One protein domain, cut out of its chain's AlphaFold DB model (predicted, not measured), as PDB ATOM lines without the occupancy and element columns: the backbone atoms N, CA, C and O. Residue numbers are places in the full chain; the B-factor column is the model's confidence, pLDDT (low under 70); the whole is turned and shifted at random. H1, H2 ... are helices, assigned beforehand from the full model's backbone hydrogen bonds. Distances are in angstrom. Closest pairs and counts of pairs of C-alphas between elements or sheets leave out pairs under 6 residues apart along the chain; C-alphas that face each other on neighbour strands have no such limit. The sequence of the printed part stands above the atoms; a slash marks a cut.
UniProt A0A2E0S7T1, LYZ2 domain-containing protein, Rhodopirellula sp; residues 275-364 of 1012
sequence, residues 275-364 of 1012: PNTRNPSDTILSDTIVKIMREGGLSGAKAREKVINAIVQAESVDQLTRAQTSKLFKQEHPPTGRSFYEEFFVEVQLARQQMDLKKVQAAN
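This is residues 275 to 364 of the 1012 residues of the protein "LYZ2 domain-containing protein" of Rhodopirellula sp (UniProt A0A2E0S7T1). H2 lies in the middle, with H1 crossing its first half, H3 folding back beside its last residues as a helical hairpin, and the long H5 crossing it too. The tiny H4 comes just before H5, whose last residue lies at one far end. The printed part has 90 residues with five named helices, H1 to H5 in order, and no named strand: the class is all helix. It is compact, with a radius of gyration of the C-alphas of 13.4 A and spans of 42 by 30 by 21 A.

H1, residues 284 to 296, touches residues 300 to 307 of H2, residues 300 to 316, at a steep tilt of 57 degrees, opposite ways; the closest C-alphas, of Ile 289 and Ala 303, are 5.3 A apart. H2 is the hub. Its residues 311 to 315 touch H3, residues 322 to 329, at a shallow tilt of 12 degrees, opposite ways, closest at the C-alphas of Glu 315 and Arg 322, 6.4 A. H4, residues 340 to 343, is close to H3 but not clearly touching: the closest C-alphas, of Phe 329 and Tyr 341, are 4.9 A apart. H5, residues 345 to 364, touches H2 with residues 347 to 355 at a steep tilt of 48 degrees, the same way, closest at the C-alphas of Asn 309 and Ala 351, 5.8 A. The helix packing is only just mostly crossed, with 1 of 3 pairs at a shallow tilt. H1 and H5 are apart. In H1, H2, H3 and H5 every O i to N i+4 pair is within hydrogen-bond range; H4 is too short for one, and its 1 O i to N i+3 pair is not within range.

H1 begins at C-alpha 284, (12.617, -21.975, 51.135), and is 16.6 A long. H2 measures 24.2 A, H3 10.5 A and H4 5.3 A. H5, 28.9 A, ends at C-alpha 364, (-19.824, -30.580, 35.984).

The C-alphas of Pro 335 and Asn 364, the two farthest apart, are 42.6 A apart. The printed part has no cut and no long link; in the short link from H3 to H4, residues 332 to 333 pair antiparallel with 338 to 339. The pLDDT is under 70 at residues 276 to 282 and 360 to 364.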
ATOM      1  N   PRO A 275       4.204 -21.420  55.365       70.38
ATOM      2  CA  PRO A 275       4.139 -20.345  54.370       70.38
ATOM      3  C   PRO A 275       4.542 -18.962  54.911       70.38
ATOM      4  O   PRO A 275       4.576 -17.982  54.167       70.38
ATOM      5  N   ASN A 276       4.783 -18.841  56.220       65.62
ATOM      6  CA  ASN A 276       4.987 -17.565  56.907       65.62
ATOM      7  C   ASN A 276       6.478 -17.231  57.066       65.62
ATOM      8  O   ASN A 276       6.965 -17.007  58.173       65.62
ATOM      9  N   THR A 277       7.197 -17.142  55.952       60.91
ATOM     10  CA  THR A 277       8.536 -16.540  55.913       60.91
ATOM     11  C   THR A 277       8.407 -15.023  56.083       60.91
ATOM     12  O   THR A 277       7.695 -14.362  55.320       60.91
ATOM     13  N   ARG A 278       9.022 -14.441  57.127       54.34
ATOM     14  CA  ARG A 278       8.929 -12.988  57.399       54.34
ATOM     15  C   ARG A 278       9.748 -12.158  56.407       54.34
ATOM     16  O   ARG A 278       9.502 -10.955  56.324       54.34
ATOM     17  N   ASN A 279      10.682 -12.771  55.674       62.91
ATOM     18  CA  ASN A 279      11.618 -12.074  54.806       62.91
ATOM     19  C   ASN A 279      11.512 -12.558  53.341       62.91
ATOM     20  O   ASN A 279      11.629 -13.753  53.085       62.91
ATOM     21  N   PRO A 280      11.307 -11.661  52.358       57.72
ATOM     22  CA  PRO A 280      11.365 -11.997  50.931       57.72
ATOM     23  C   PRO A 280      12.720 -12.553  50.455       57.72
ATOM     24  O   PRO A 280      12.781 -13.152  49.390       57.72
ATOM     25  N   SER A 281      13.799 -12.395  51.227       58.59
ATOM     26  CA  SER A 281      15.093 -13.025  50.923       58.59
ATOM     27  C   SER A 281      15.197 -14.490  51.382       58.59
ATOM     28  O   SER A 281      16.276 -15.073  51.295       58.59
ATOM     29  N   ASP A 282      14.132 -15.078  51.941       68.44
ATOM     30  CA  ASP A 282      14.131 -16.472  52.396       68.44
ATOM     31  C   ASP A 282      14.139 -17.432  51.191       68.44
ATOM     32  O   ASP A 282      13.371 -17.273  50.244       68.44
ATOM     33  N   THR A 283      14.997 -18.457  51.229       77.56
ATOM     34  CA  THR A 283      15.269 -19.364  50.098       77.56
ATOM     35  C   THR A 283      14.413 -20.628  50.086       77.56
ATOM     36  O   THR A 283      14.691 -21.527  49.297       77.56
ATOM     37  N   ILE A 284      13.360 -20.721  50.904       82.62
ATOM     38  CA  ILE A 284      12.617 -21.975  51.135       82.62
ATOM     39  C   ILE A 284      12.083 -22.614  49.842       82.62
ATOM     40  O   ILE A 284      12.124 -23.838  49.717       82.62
ATOM     41  N   LEU A 285      11.654 -21.828  48.844       86.62
ATOM     42  CA  LEU A 285      11.274 -22.371  47.534       86.62
ATOM     43  C   LEU A 285      12.471 -22.990  46.806       86.62
ATOM     44  O   LEU A 285      12.391 -24.128  46.343       86.62
ATOM     45  N   SER A 286      13.592 -22.273  46.747       85.56
ATOM     46  CA  SER A 286      14.832 -22.747  46.126       85.56
ATOM     47  C   SER A 286      15.400 -23.973  46.843       85.56
ATOM     48  O   SER A 286      15.783 -24.938  46.186       85.56
ATOM     49  N   ASP A 287      15.382 -23.982  48.175       85.94
ATOM     50  CA  ASP A 287      15.836 -25.103  48.999       85.94
ATOM     51  C   ASP A 287      14.959 -26.334  48.780       85.94
ATOM     52  O   ASP A 287      15.469 -27.446  48.640       85.94
ATOM     53  N   THR A 288      13.646 -26.139  48.651       87.06
ATOM     54  CA  THR A 288      12.705 -27.225  48.350       87.06
ATOM     55  C   THR A 288      12.914 -27.772  46.947       87.06
ATOM     56  O   THR A 288      12.950 -28.987  46.762       87.06
ATOM     57  N   ILE A 289      13.115 -26.906  45.950       87.81
ATOM     58  CA  ILE A 289      13.430 -27.321  44.579       87.81
ATOM     59  C   ILE A 289      14.728 -28.137  44.565       87.81
ATOM     60  O   ILE A 289      14.758 -29.227  43.996       87.81
ATOM     61  N   VAL A 290      15.782 -27.669  45.241       85.75
ATOM     62  CA  VAL A 290      17.068 -28.377  45.340       85.75
ATOM     63  C   VAL A 290      16.926 -29.704  46.089       85.75
ATOM     64  O   VAL A 290      17.508 -30.703  45.661       85.75
ATOM     65  N   LYS A 291      16.130 -29.753  47.162       84.81
ATOM     66  CA  LYS A 291      15.829 -30.979  47.913       84.81
ATOM     67  C   LYS A 291      15.100 -31.999  47.037       84.81
ATOM     68  O   LYS A 291      15.554 -33.132  46.924       84.81
ATOM     69  N   ILE A 292      14.059 -31.583  46.314       87.06
ATOM     70  CA  ILE A 292      13.318 -32.422  45.355       87.06
ATOM     71  C   ILE A 292      14.223 -32.906  44.211       87.06
ATOM     72  O   ILE A 292      14.118 -34.054  43.781       87.06
ATOM     73  N   MET A 293      15.145 -32.070  43.726       85.25
ATOM     74  CA  MET A 293      16.117 -32.477  42.708       85.25
ATOM     75  C   MET A 293      17.085 -33.546  43.230       85.25
ATOM     76  O   MET A 293      17.321 -34.544  42.549       85.25
ATOM     77  N   ARG A 294      17.646 -33.349  44.430       83.19
ATOM     78  CA  ARG A 294      18.661 -34.240  45.015       83.19
ATOM     79  C   ARG A 294      18.070 -35.548  45.527       83.19
ATOM     80  O   ARG A 294      18.604 -36.610  45.228       83.19
ATOM     81  N   GLU A 295      16.983 -35.469  46.285       82.62
ATOM     82  CA  GLU A 295      16.377 -36.616  46.969       82.62
ATOM     83  C   GLU A 295      15.319 -37.304  46.098       82.62
ATOM     84  O   GLU A 295      15.236 -38.529  46.091       82.62
ATOM     85  N   GLY A 296      14.566 -36.543  45.297       80.31
ATOM     86  CA  GLY A 296      13.569 -37.070  44.359       80.31
ATOM     87  C   GLY A 296      14.132 -37.473  42.991       80.31
ATOM     88  O   GLY A 296      13.462 -38.159  42.222       80.31
ATOM     89  N   GLY A 297      15.364 -37.067  42.660       79.94
ATOM     90  CA  GLY A 297      16.000 -37.368  41.371       79.94
ATOM     91  C   GLY A 297      15.346 -36.671  40.172       79.94
ATOM     92  O   GLY A 297      15.383 -37.196  39.059       79.94
ATOM     93  N   LEU A 298      14.715 -35.514  40.389       81.62
ATOM     94  CA  LEU A 298      14.030 -34.750  39.347       81.62
ATOM     95  C   LEU A 298      14.936 -33.685  38.716       81.62
ATOM     96  O   LEU A 298      15.785 -33.083  39.369       81.62
ATOM     97  N   SER A 299      14.707 -33.395  37.432       86.94
ATOM     98  CA  SER A 299      15.298 -32.221  36.778       86.94
ATOM     99  C   SER A 299      14.802 -30.932  37.442       86.94
ATOM    100  O   SER A 299      13.639 -30.880  37.851       86.94
ATOM    101  N   GLY A 300      15.607 -29.868  37.432       81.31
ATOM    102  CA  GLY A 300      15.214 -28.581  38.017       81.31
ATOM    103  C   GLY A 300      13.892 -28.024  37.485       81.31
ATOM    104  O   GLY A 300      13.097 -27.520  38.266       81.31
ATOM    105  N   ALA A 301      13.594 -28.199  36.191       82.88
ATOM    106  CA  ALA A 301      12.313 -27.787  35.608       82.88
ATOM    107  C   ALA A 301      11.114 -28.522  36.233       82.88
ATOM    108  O   ALA A 301      10.192 -27.887  36.726       82.88
ATOM    109  N   LYS A 302      11.171 -29.858  36.300       84.25
ATOM    110  CA  LYS A 302      10.117 -30.679  36.923       84.25
ATOM    111  C   LYS A 302       9.968 -30.437  38.426       84.25
ATOM    112  O   LYS A 302       8.860 -30.497  38.951       84.25
ATOM    113  N   ALA A 303      11.072 -30.185  39.131       84.88
ATOM    114  CA  ALA A 303      11.036 -29.856  40.553       84.88
ATOM    115  C   ALA A 303      10.339 -28.506  40.795       84.88
ATOM    116  O   ALA A 303       9.464 -28.425  41.655       84.88
ATOM    117  N   ARG A 304      10.650 -27.476  39.990       90.75
ATOM    118  CA  ARG A 304       9.946 -26.182  40.023       90.75
ATOM    119  C   ARG A 304       8.462 -26.324  39.718       90.75
ATOM    120  O   ARG A 304       7.646 -25.831  40.487       90.75
ATOM    121  N   GLU A 305       8.125 -27.027  38.641       89.50
ATOM    122  CA  GLU A 305       6.739 -27.266  38.236       89.50
ATOM    123  C   GLU A 305       5.930 -27.908  39.375       89.50
ATOM    124  O   GLU A 305       4.846 -27.434  39.710       89.50
ATOM    125  N   LYS A 306       6.477 -28.941  40.037       89.00
ATOM    126  CA  LYS A 306       5.832 -29.586  41.193       89.00
ATOM    127  C   LYS A 306       5.614 -28.628  42.363       89.00
ATOM    128  O   LYS A 306       4.541 -28.656  42.961       89.00
ATOM    129  N   VAL A 307       6.596 -27.785  42.679       91.00
ATOM    130  CA  VAL A 307       6.487 -26.797  43.765       91.00
ATOM    131  C   VAL A 307       5.442 -25.726  43.435       91.00
ATOM    132  O   VAL A 307       4.579 -25.446  44.265       91.00
ATOM    133  N   ILE A 308       5.456 -25.175  42.215       91.38
ATOM    134  CA  ILE A 308       4.474 -24.180  41.753       91.38
ATOM    135  C   ILE A 308       3.058 -24.765  41.798       91.38
ATOM    136  O   ILE A 308       2.156 -24.152  42.373       91.38
ATOM    137  N   ASN A 309       2.873 -25.972  41.258       89.62
ATOM    138  CA  ASN A 309       1.579 -26.646  41.247       89.62
ATOM    139  C   ASN A 309       1.078 -26.953  42.662       89.62
ATOM    140  O   ASN A 309      -0.098 -26.731  42.931       89.62
ATOM    141  N   ALA A 310       1.943 -27.394  43.582       90.75
ATOM    142  CA  ALA A 310       1.555 -27.659  44.968       90.75
ATOM    143  C   ALA A 310       1.070 -26.391  45.694       90.75
ATOM    144  O   ALA A 310       0.056 -26.429  46.388       90.75
ATOM    145  N   ILE A 311       1.743 -25.253  45.492       91.19
ATOM    146  CA  ILE A 311       1.353 -23.967  46.096       91.19
ATOM    147  C   ILE A 311       0.032 -23.463  45.511       91.19
ATOM    148  O   ILE A 311      -0.854 -23.045  46.254       91.19
ATOM    149  N   VAL A 312      -0.121 -23.513  44.185       91.12
ATOM    150  CA  VAL A 312      -1.356 -23.089  43.507       91.12
ATOM    151  C   VAL A 312      -2.524 -24.008  43.864       91.12
ATOM    152  O   VAL A 312      -3.642 -23.539  44.078       91.12
ATOM    153  N   GLN A 313      -2.276 -25.309  43.987       89.44
ATOM    154  CA  GLN A 313      -3.273 -26.264  44.445       89.44
ATOM    155  C   GLN A 313      -3.698 -25.959  45.883       89.44
ATOM    156  O   GLN A 313      -4.900 -25.876  46.128       89.44
ATOM    157  N   ALA A 314      -2.755 -25.720  46.798       87.75
ATOM    158  CA  ALA A 314      -3.049 -25.335  48.178       87.75
ATOM    159  C   ALA A 314      -3.822 -24.002  48.271       87.75
ATOM    160  O   ALA A 314      -4.707 -23.880  49.116       87.75
ATOM    161  N   GLU A 315      -3.560 -23.037  47.375       89.44
ATOM    162  CA  GLU A 315      -4.381 -21.818  47.221       89.44
ATOM    163  C   GLU A 315      -5.819 -22.157  46.823       89.44
ATOM    164  O   GLU A 315      -6.776 -21.592  47.338       89.44
ATOM    165  N   SER A 316      -5.979 -23.092  45.888       83.94
ATOM    166  CA  SER A 316      -7.279 -23.429  45.316       83.94
ATOM    167  C   SER A 316      -8.210 -24.170  46.286       83.94
ATOM    168  O   SER A 316      -9.422 -24.138  46.074       83.94
ATOM    169  N   VAL A 317      -7.660 -24.819  47.317       85.00
ATOM    170  CA  VAL A 317      -8.406 -25.551  48.359       85.00
ATOM    171  C   VAL A 317      -8.375 -24.838  49.716       85.00
ATOM    172  O   VAL A 317      -8.571 -25.475  50.748       85.00
ATOM    173  N   ASP A 318      -8.068 -23.539  49.721       85.69
ATOM    174  CA  ASP A 318      -8.035 -22.675  50.907       85.69
ATOM    175  C   ASP A 318      -7.070 -23.129  52.026       85.69
ATOM    176  O   ASP A 318      -7.139 -22.647  53.156       85.69
ATOM    177  N   GLN A 319      -6.113 -24.014  51.718       85.38
ATOM    178  CA  GLN A 319      -5.006 -24.349  52.625       85.38
ATOM    179  C   GLN A 319      -4.001 -23.195  52.730       85.38
ATOM    180  O   GLN A 319      -3.380 -23.002  53.775       85.38
ATOM    181  N   LEU A 320      -3.859 -22.411  51.657       88.50
ATOM    182  CA  LEU A 320      -3.113 -21.159  51.634       88.50
ATOM    183  C   LEU A 320      -4.018 -20.023  51.168       88.50
ATOM    184  O   LEU A 320      -4.685 -20.110  50.145       88.50
ATOM    185  N   THR A 321      -3.983 -18.897  51.872       89.38
ATOM    186  CA  THR A 321      -4.621 -17.668  51.390       89.38
ATOM    187  C   THR A 321      -3.835 -17.072  50.222       89.38
ATOM    188  O   THR A 321      -2.611 -17.207  50.133       89.38
ATOM    189  N   ARG A 322      -4.501 -16.287  49.369       84.75
ATOM    190  CA  ARG A 322      -3.840 -15.571  48.262       84.75
ATOM    191  C   ARG A 322      -2.744 -14.602  48.722       84.75
ATOM    192  O   ARG A 322      -1.792 -14.327  47.992       84.75
ATOM    193  N   ALA A 323      -2.845 -14.102  49.955       85.69
ATOM    194  CA  ALA A 323      -1.799 -13.303  50.585       85.69
ATOM    195  C   ALA A 323      -0.565 -14.147  50.953       85.69
ATOM    196  O   ALA A 323       0.560 -13.674  50.798       85.69
ATOM    197  N   GLN A 324      -0.757 -15.386  51.416       86.81
ATOM    198  CA  GLN A 324       0.332 -16.322  51.711       86.81
ATOM    199  C   GLN A 324       1.016 -16.815  50.432       86.81
ATOM    200  O   GLN A 324       2.242 -16.786  50.361       86.81
ATOM    201  N   THR A 325       0.264 -17.165  49.384       87.81
ATOM    202  CA  THR A 325       0.873 -17.564  48.103       87.81
ATOM    203  C   THR A 325       1.605 -16.409  47.430       87.81
ATOM    204  O   THR A 325       2.714 -16.588  46.930       87.81
ATOM    205  N   SER A 326       1.056 -15.192  47.498       86.50
ATOM    206  CA  SER A 326       1.756 -13.994  47.023       86.50
ATOM    207  C   SER A 326       3.064 -13.741  47.778       86.50
ATOM    208  O   SER A 326       4.021 -13.279  47.166       86.50
ATOM    209  N   LYS A 327       3.140 -14.050  49.079       85.69
ATOM    210  CA  LYS A 327       4.392 -13.955  49.847       85.69
ATOM    211  C   LYS A 327       5.409 -15.018  49.434       85.69
ATOM    212  O   LYS A 327       6.565 -14.664  49.241       85.69
ATOM    213  N   LEU A 328       4.984 -16.269  49.247       87.25
ATOM    214  CA  LEU A 328       5.859 -17.348  48.771       87.25
ATOM    215  C   LEU A 328       6.470 -17.004  47.408       87.25
ATOM    216  O   LEU A 328       7.685 -17.023  47.255       87.25
ATOM    217  N   PHE A 329       5.655 -16.586  46.437       90.12
ATOM    218  CA  PHE A 329       6.160 -16.242  45.104       90.12
ATOM    219  C   PHE A 329       6.949 -14.920  45.046       90.12
ATOM    220  O   PHE A 329       7.586 -14.642  44.035       90.12
ATOM    221  N   LYS A 330       6.944 -14.109  46.112       88.00
ATOM    222  CA  LYS A 330       7.801 -12.915  46.234       88.00
ATOM    223  C   LYS A 330       9.224 -13.231  46.692       88.00
ATOM    224  O   LYS A 330      10.035 -12.311  46.721       88.00
ATOM    225  N   GLN A 331       9.518 -14.480  47.050       86.62
ATOM    226  CA  GLN A 331      10.874 -14.880  47.409       86.62
ATOM    227  C   GLN A 331      11.830 -14.697  46.234       86.62
ATOM    228  O   GLN A 331      11.454 -14.941  45.083       86.62
ATOM    229  N   GLU A 332      13.055 -14.269  46.523       83.62
ATOM    230  CA  GLU A 332      14.099 -14.129  45.511       83.62
ATOM    231  C   GLU A 332      14.561 -15.502  45.009       83.62
ATOM    232  O   GLU A 332      14.845 -16.418  45.783       83.62
ATOM    233  N   HIS A 333      14.655 -15.645  43.689       82.12
ATOM    234  CA  HIS A 333      15.307 -16.772  43.045       82.12
ATOM    235  C   HIS A 333      16.822 -16.491  43.004       82.12
ATOM    236  O   HIS A 333      17.262 -15.608  42.260       82.12
ATOM    237  N   PRO A 334      17.652 -17.213  43.788       77.81
ATOM    238  CA  PRO A 334      19.061 -16.868  43.994       77.81
ATOM    239  C   PRO A 334      19.903 -16.724  42.714       77.81
ATOM    240  O   PRO A 334      20.765 -15.849  42.684       77.81
ATOM    241  N   PRO A 335      19.687 -17.524  41.645       76.94
ATOM    242  CA  PRO A 335      20.441 -17.373  40.402       76.94
ATOM    243  C   PRO A 335      20.220 -16.042  39.671       76.94
ATOM    244  O   PRO A 335      21.107 -15.611  38.937       76.94
ATOM    245  N   THR A 336      19.052 -15.410  39.820       79.38
ATOM    246  CA  THR A 336      18.660 -14.232  39.024       79.38
ATOM    247  C   THR A 336      18.426 -12.980  39.863       79.38
ATOM    248  O   THR A 336      18.393 -11.881  39.307       79.38
ATOM    249  N   GLY A 337      18.236 -13.130  41.179       79.44
ATOM    250  CA  GLY A 337      17.866 -12.048  42.093       79.44
ATOM    251  C   GLY A 337      16.467 -11.471  41.840       79.44
ATOM    252  O   GLY A 337      16.119 -10.447  42.419       79.44
ATOM    253  N   ARG A 338      15.667 -12.086  40.958       83.38
ATOM    254  CA  ARG A 338      14.269 -11.703  40.703       83.38
ATOM    255  C   ARG A 338      13.341 -12.520  41.584       83.38
ATOM    256  O   ARG A 338      13.708 -13.607  42.026       83.38
ATOM    257  N   SER A 339      12.124 -12.036  41.816       85.31
ATOM    258  CA  SER A 339      11.144 -12.858  42.524       85.31
ATOM    259  C   SER A 339      10.717 -14.065  41.681       85.31
ATOM    260  O   SER A 339      10.630 -13.982  40.452       85.31
ATOM    261  N   PHE A 340      10.381 -15.180  42.337       85.88
ATOM    262  CA  PHE A 340       9.823 -16.362  41.664       85.88
ATOM    263  C   PHE A 340       8.594 -16.020  40.808       85.88
ATOM    264  O   PHE A 340       8.405 -16.596  39.738       85.88
ATOM    265  N   TYR A 341       7.769 -15.070  41.253       85.19
ATOM    266  CA  TYR A 341       6.605 -14.611  40.502       85.19
ATOM    267  C   TYR A 341       6.984 -13.923  39.190       85.19
ATOM    268  O   TYR A 341       6.327 -14.151  38.181       85.19
ATOM    269  N   GLU A 342       8.007 -13.067  39.194       85.38
ATOM    270  CA  GLU A 342       8.432 -12.328  37.999       85.38
ATOM    271  C   GLU A 342       9.128 -13.237  36.990       85.38
ATOM    272  O   GLU A 342       8.932 -13.090  35.786       85.38
ATOM    273  N   GLU A 343       9.936 -14.179  37.473       84.38
ATOM    274  CA  GLU A 343      10.676 -15.092  36.607       84.38
ATOM    275  C   GLU A 343       9.782 -16.188  36.018       84.38
ATOM    276  O   GLU A 343       9.861 -16.477  34.824       84.38
ATOM    277  N   PHE A 344       8.883 -16.754  36.826       88.25
ATOM    278  CA  PHE A 344       8.029 -17.880  36.442       88.25
ATOM    279  C   PHE A 344       6.560 -17.483  36.300       88.25
ATOM    280  O   PHE A 344       5.665 -18.317  36.445       88.25
ATOM    281  N   PHE A 345       6.298 -16.211  35.981       85.31
ATOM    282  CA  PHE A 345       4.951 -15.658  35.838       85.31
ATOM    283  C   PHE A 345       4.047 -16.548  34.977       85.31
ATOM    284  O   PHE A 345       2.936 -16.884  35.383       85.31
ATOM    285  N   VAL A 346       4.540 -16.978  33.811       80.19
ATOM    286  CA  VAL A 346       3.787 -17.820  32.871       80.19
ATOM    287  C   VAL A 346       3.452 -19.184  33.482       80.19
ATOM    288  O   VAL A 346       2.303 -19.611  33.400       80.19
ATOM    289  N   GLU A 347       4.410 -19.844  34.141       85.06
ATOM    290  CA  GLU A 347       4.203 -21.148  34.790       85.06
ATOM    291  C   GLU A 347       3.162 -21.043  35.924       85.06
ATOM    292  O   GLU A 347       2.262 -21.879  36.025       85.06
ATOM    293  N   VAL A 348       3.208 -19.970  36.724       87.31
ATOM    294  CA  VAL A 348       2.241 -19.708  37.807       87.31
ATOM    295  C   VAL A 348       0.832 -19.433  37.264       87.31
ATOM    296  O   VAL A 348      -0.150 -19.919  37.832       87.31
ATOM    297  N   GLN A 349       0.699 -18.667  36.174       85.75
ATOM    298  CA  GLN A 349      -0.610 -18.407  35.556       85.75
ATOM    299  C   GLN A 349      -1.203 -19.668  34.923       85.75
ATOM    300  O   GLN A 349      -2.390 -19.937  35.103       85.75
ATOM    301  N   LEU A 350      -0.380 -20.471  34.242       79.00
ATOM    302  CA  LEU A 350      -0.815 -21.743  33.664       79.00
ATOM    303  C   LEU A 350      -1.289 -22.716  34.747       79.00
ATOM    304  O   LEU A 350      -2.362 -23.300  34.606       79.00
ATOM    305  N   ALA A 351      -0.553 -22.837  35.854       83.75
ATOM    306  CA  ALA A 351      -0.957 -23.665  36.988       83.75
ATOM    307  C   ALA A 351      -2.319 -23.231  37.564       83.75
ATOM    308  O   ALA A 351      -3.172 -24.070  37.857       83.75
ATOM    309  N   ARG A 352      -2.567 -21.918  37.684       87.94
ATOM    310  CA  ARG A 352      -3.856 -21.376  38.159       87.94
ATOM    311  C   ARG A 352      -4.994 -21.681  37.194       87.94
ATOM    312  O   ARG A 352      -6.008 -22.230  37.611       87.94
ATOM    313  N   GLN A 353      -4.786 -21.418  35.905       82.62
ATOM    314  CA  GLN A 353      -5.767 -21.711  34.862       82.62
ATOM    315  C   GLN A 353      -6.129 -23.204  34.824       82.62
ATOM    316  O   GLN A 353      -7.298 -23.561  34.686       82.62
ATOM    317  N   GLN A 354      -5.142 -24.089  34.986       78.75
ATOM    318  CA  GLN A 354      -5.375 -25.531  35.067       78.75
ATOM    319  C   GLN A 354      -6.202 -25.923  36.298       78.75
ATOM    320  O   GLN A 354      -7.058 -26.802  36.196       78.75
ATOM    321  N   MET A 355      -5.979 -25.288  37.451       81.81
ATOM    322  CA  MET A 355      -6.782 -25.547  38.651       81.81
ATOM    323  C   MET A 355      -8.218 -25.034  38.517       81.81
ATOM    324  O   MET A 355      -9.144 -25.733  38.929       81.81
ATOM    325  N   ASP A 356      -8.424 -23.879  37.886       78.94
ATOM    326  CA  ASP A 356      -9.765 -23.351  37.606       78.94
ATOM    327  C   ASP A 356     -10.538 -24.274  36.650       78.94
ATOM    328  O   ASP A 356     -11.694 -24.611  36.905       78.94
ATOM    329  N   LEU A 357      -9.873 -24.788  35.609       72.25
ATOM    330  CA  LEU A 357     -10.448 -25.794  34.711       72.25
ATOM    331  C   LEU A 357     -10.830 -27.080  35.455       72.25
ATOM    332  O   LEU A 357     -11.929 -27.597  35.255       72.25
ATOM    333  N   LYS A 358      -9.967 -27.579  36.350       74.81
ATOM    334  CA  LYS A 358     -10.263 -28.766  37.171       74.81
ATOM    335  C   LYS A 358     -11.463 -28.551  38.095       74.81
ATOM    336  O   LYS A 358     -12.256 -29.472  38.265       74.81
ATOM    337  N   LYS A 359     -11.633 -27.352  38.662       74.06
ATOM    338  CA  LYS A 359     -12.804 -27.006  39.488       74.06
ATOM    339  C   LYS A 359     -14.100 -27.025  38.681       74.06
ATOM    340  O   LYS A 359     -15.077 -27.618  39.128       74.06
ATOM    341  N   VAL A 360     -14.094 -26.437  37.484       69.38
ATOM    342  CA  VAL A 360     -15.251 -26.458  36.573       69.38
ATOM    343  C   VAL A 360     -15.590 -27.892  36.159       69.38
ATOM    344  O   VAL A 360     -16.749 -28.292  36.188       69.38
ATOM    345  N   GLN A 361     -14.579 -28.705  35.841       63.25
ATOM    346  CA  GLN A 361     -14.777 -30.114  35.503       63.25
ATOM    347  C   GLN A 361     -15.342 -30.929  36.673       63.25
ATOM    348  O   GLN A 361     -16.238 -31.741  36.464       63.25
ATOM    349  N   ALA A 362     -14.864 -30.700  37.900       62.53
ATOM    350  CA  ALA A 362     -15.382 -31.367  39.093       62.53
ATOM    351  C   ALA A 362     -16.835 -30.969  39.400       62.53
ATOM    352  O   ALA A 362     -17.638 -31.833  39.749       62.53
ATOM    353  N   ALA A 363     -17.192 -29.692  39.218       63.75
ATOM    354  CA  ALA A 363     -18.568 -29.216  39.358       63.75
ATOM    355  C   ALA A 363     -19.498 -29.861  38.316       63.75
ATOM    356  O   ALA A 363     -20.545 -30.392  38.676       63.75
ATOM    357  N   ASN A 364     -19.069 -29.918  37.051       60.84
ATOM    358  CA  ASN A 364     -19.824 -30.580  35.984       60.84
ATOM    359  C   ASN A 364     -19.962 -32.093  36.223       60.84
ATOM    360  O   ASN A 364     -20.993 -32.681  35.912       60.84
TER     361      ASN A 364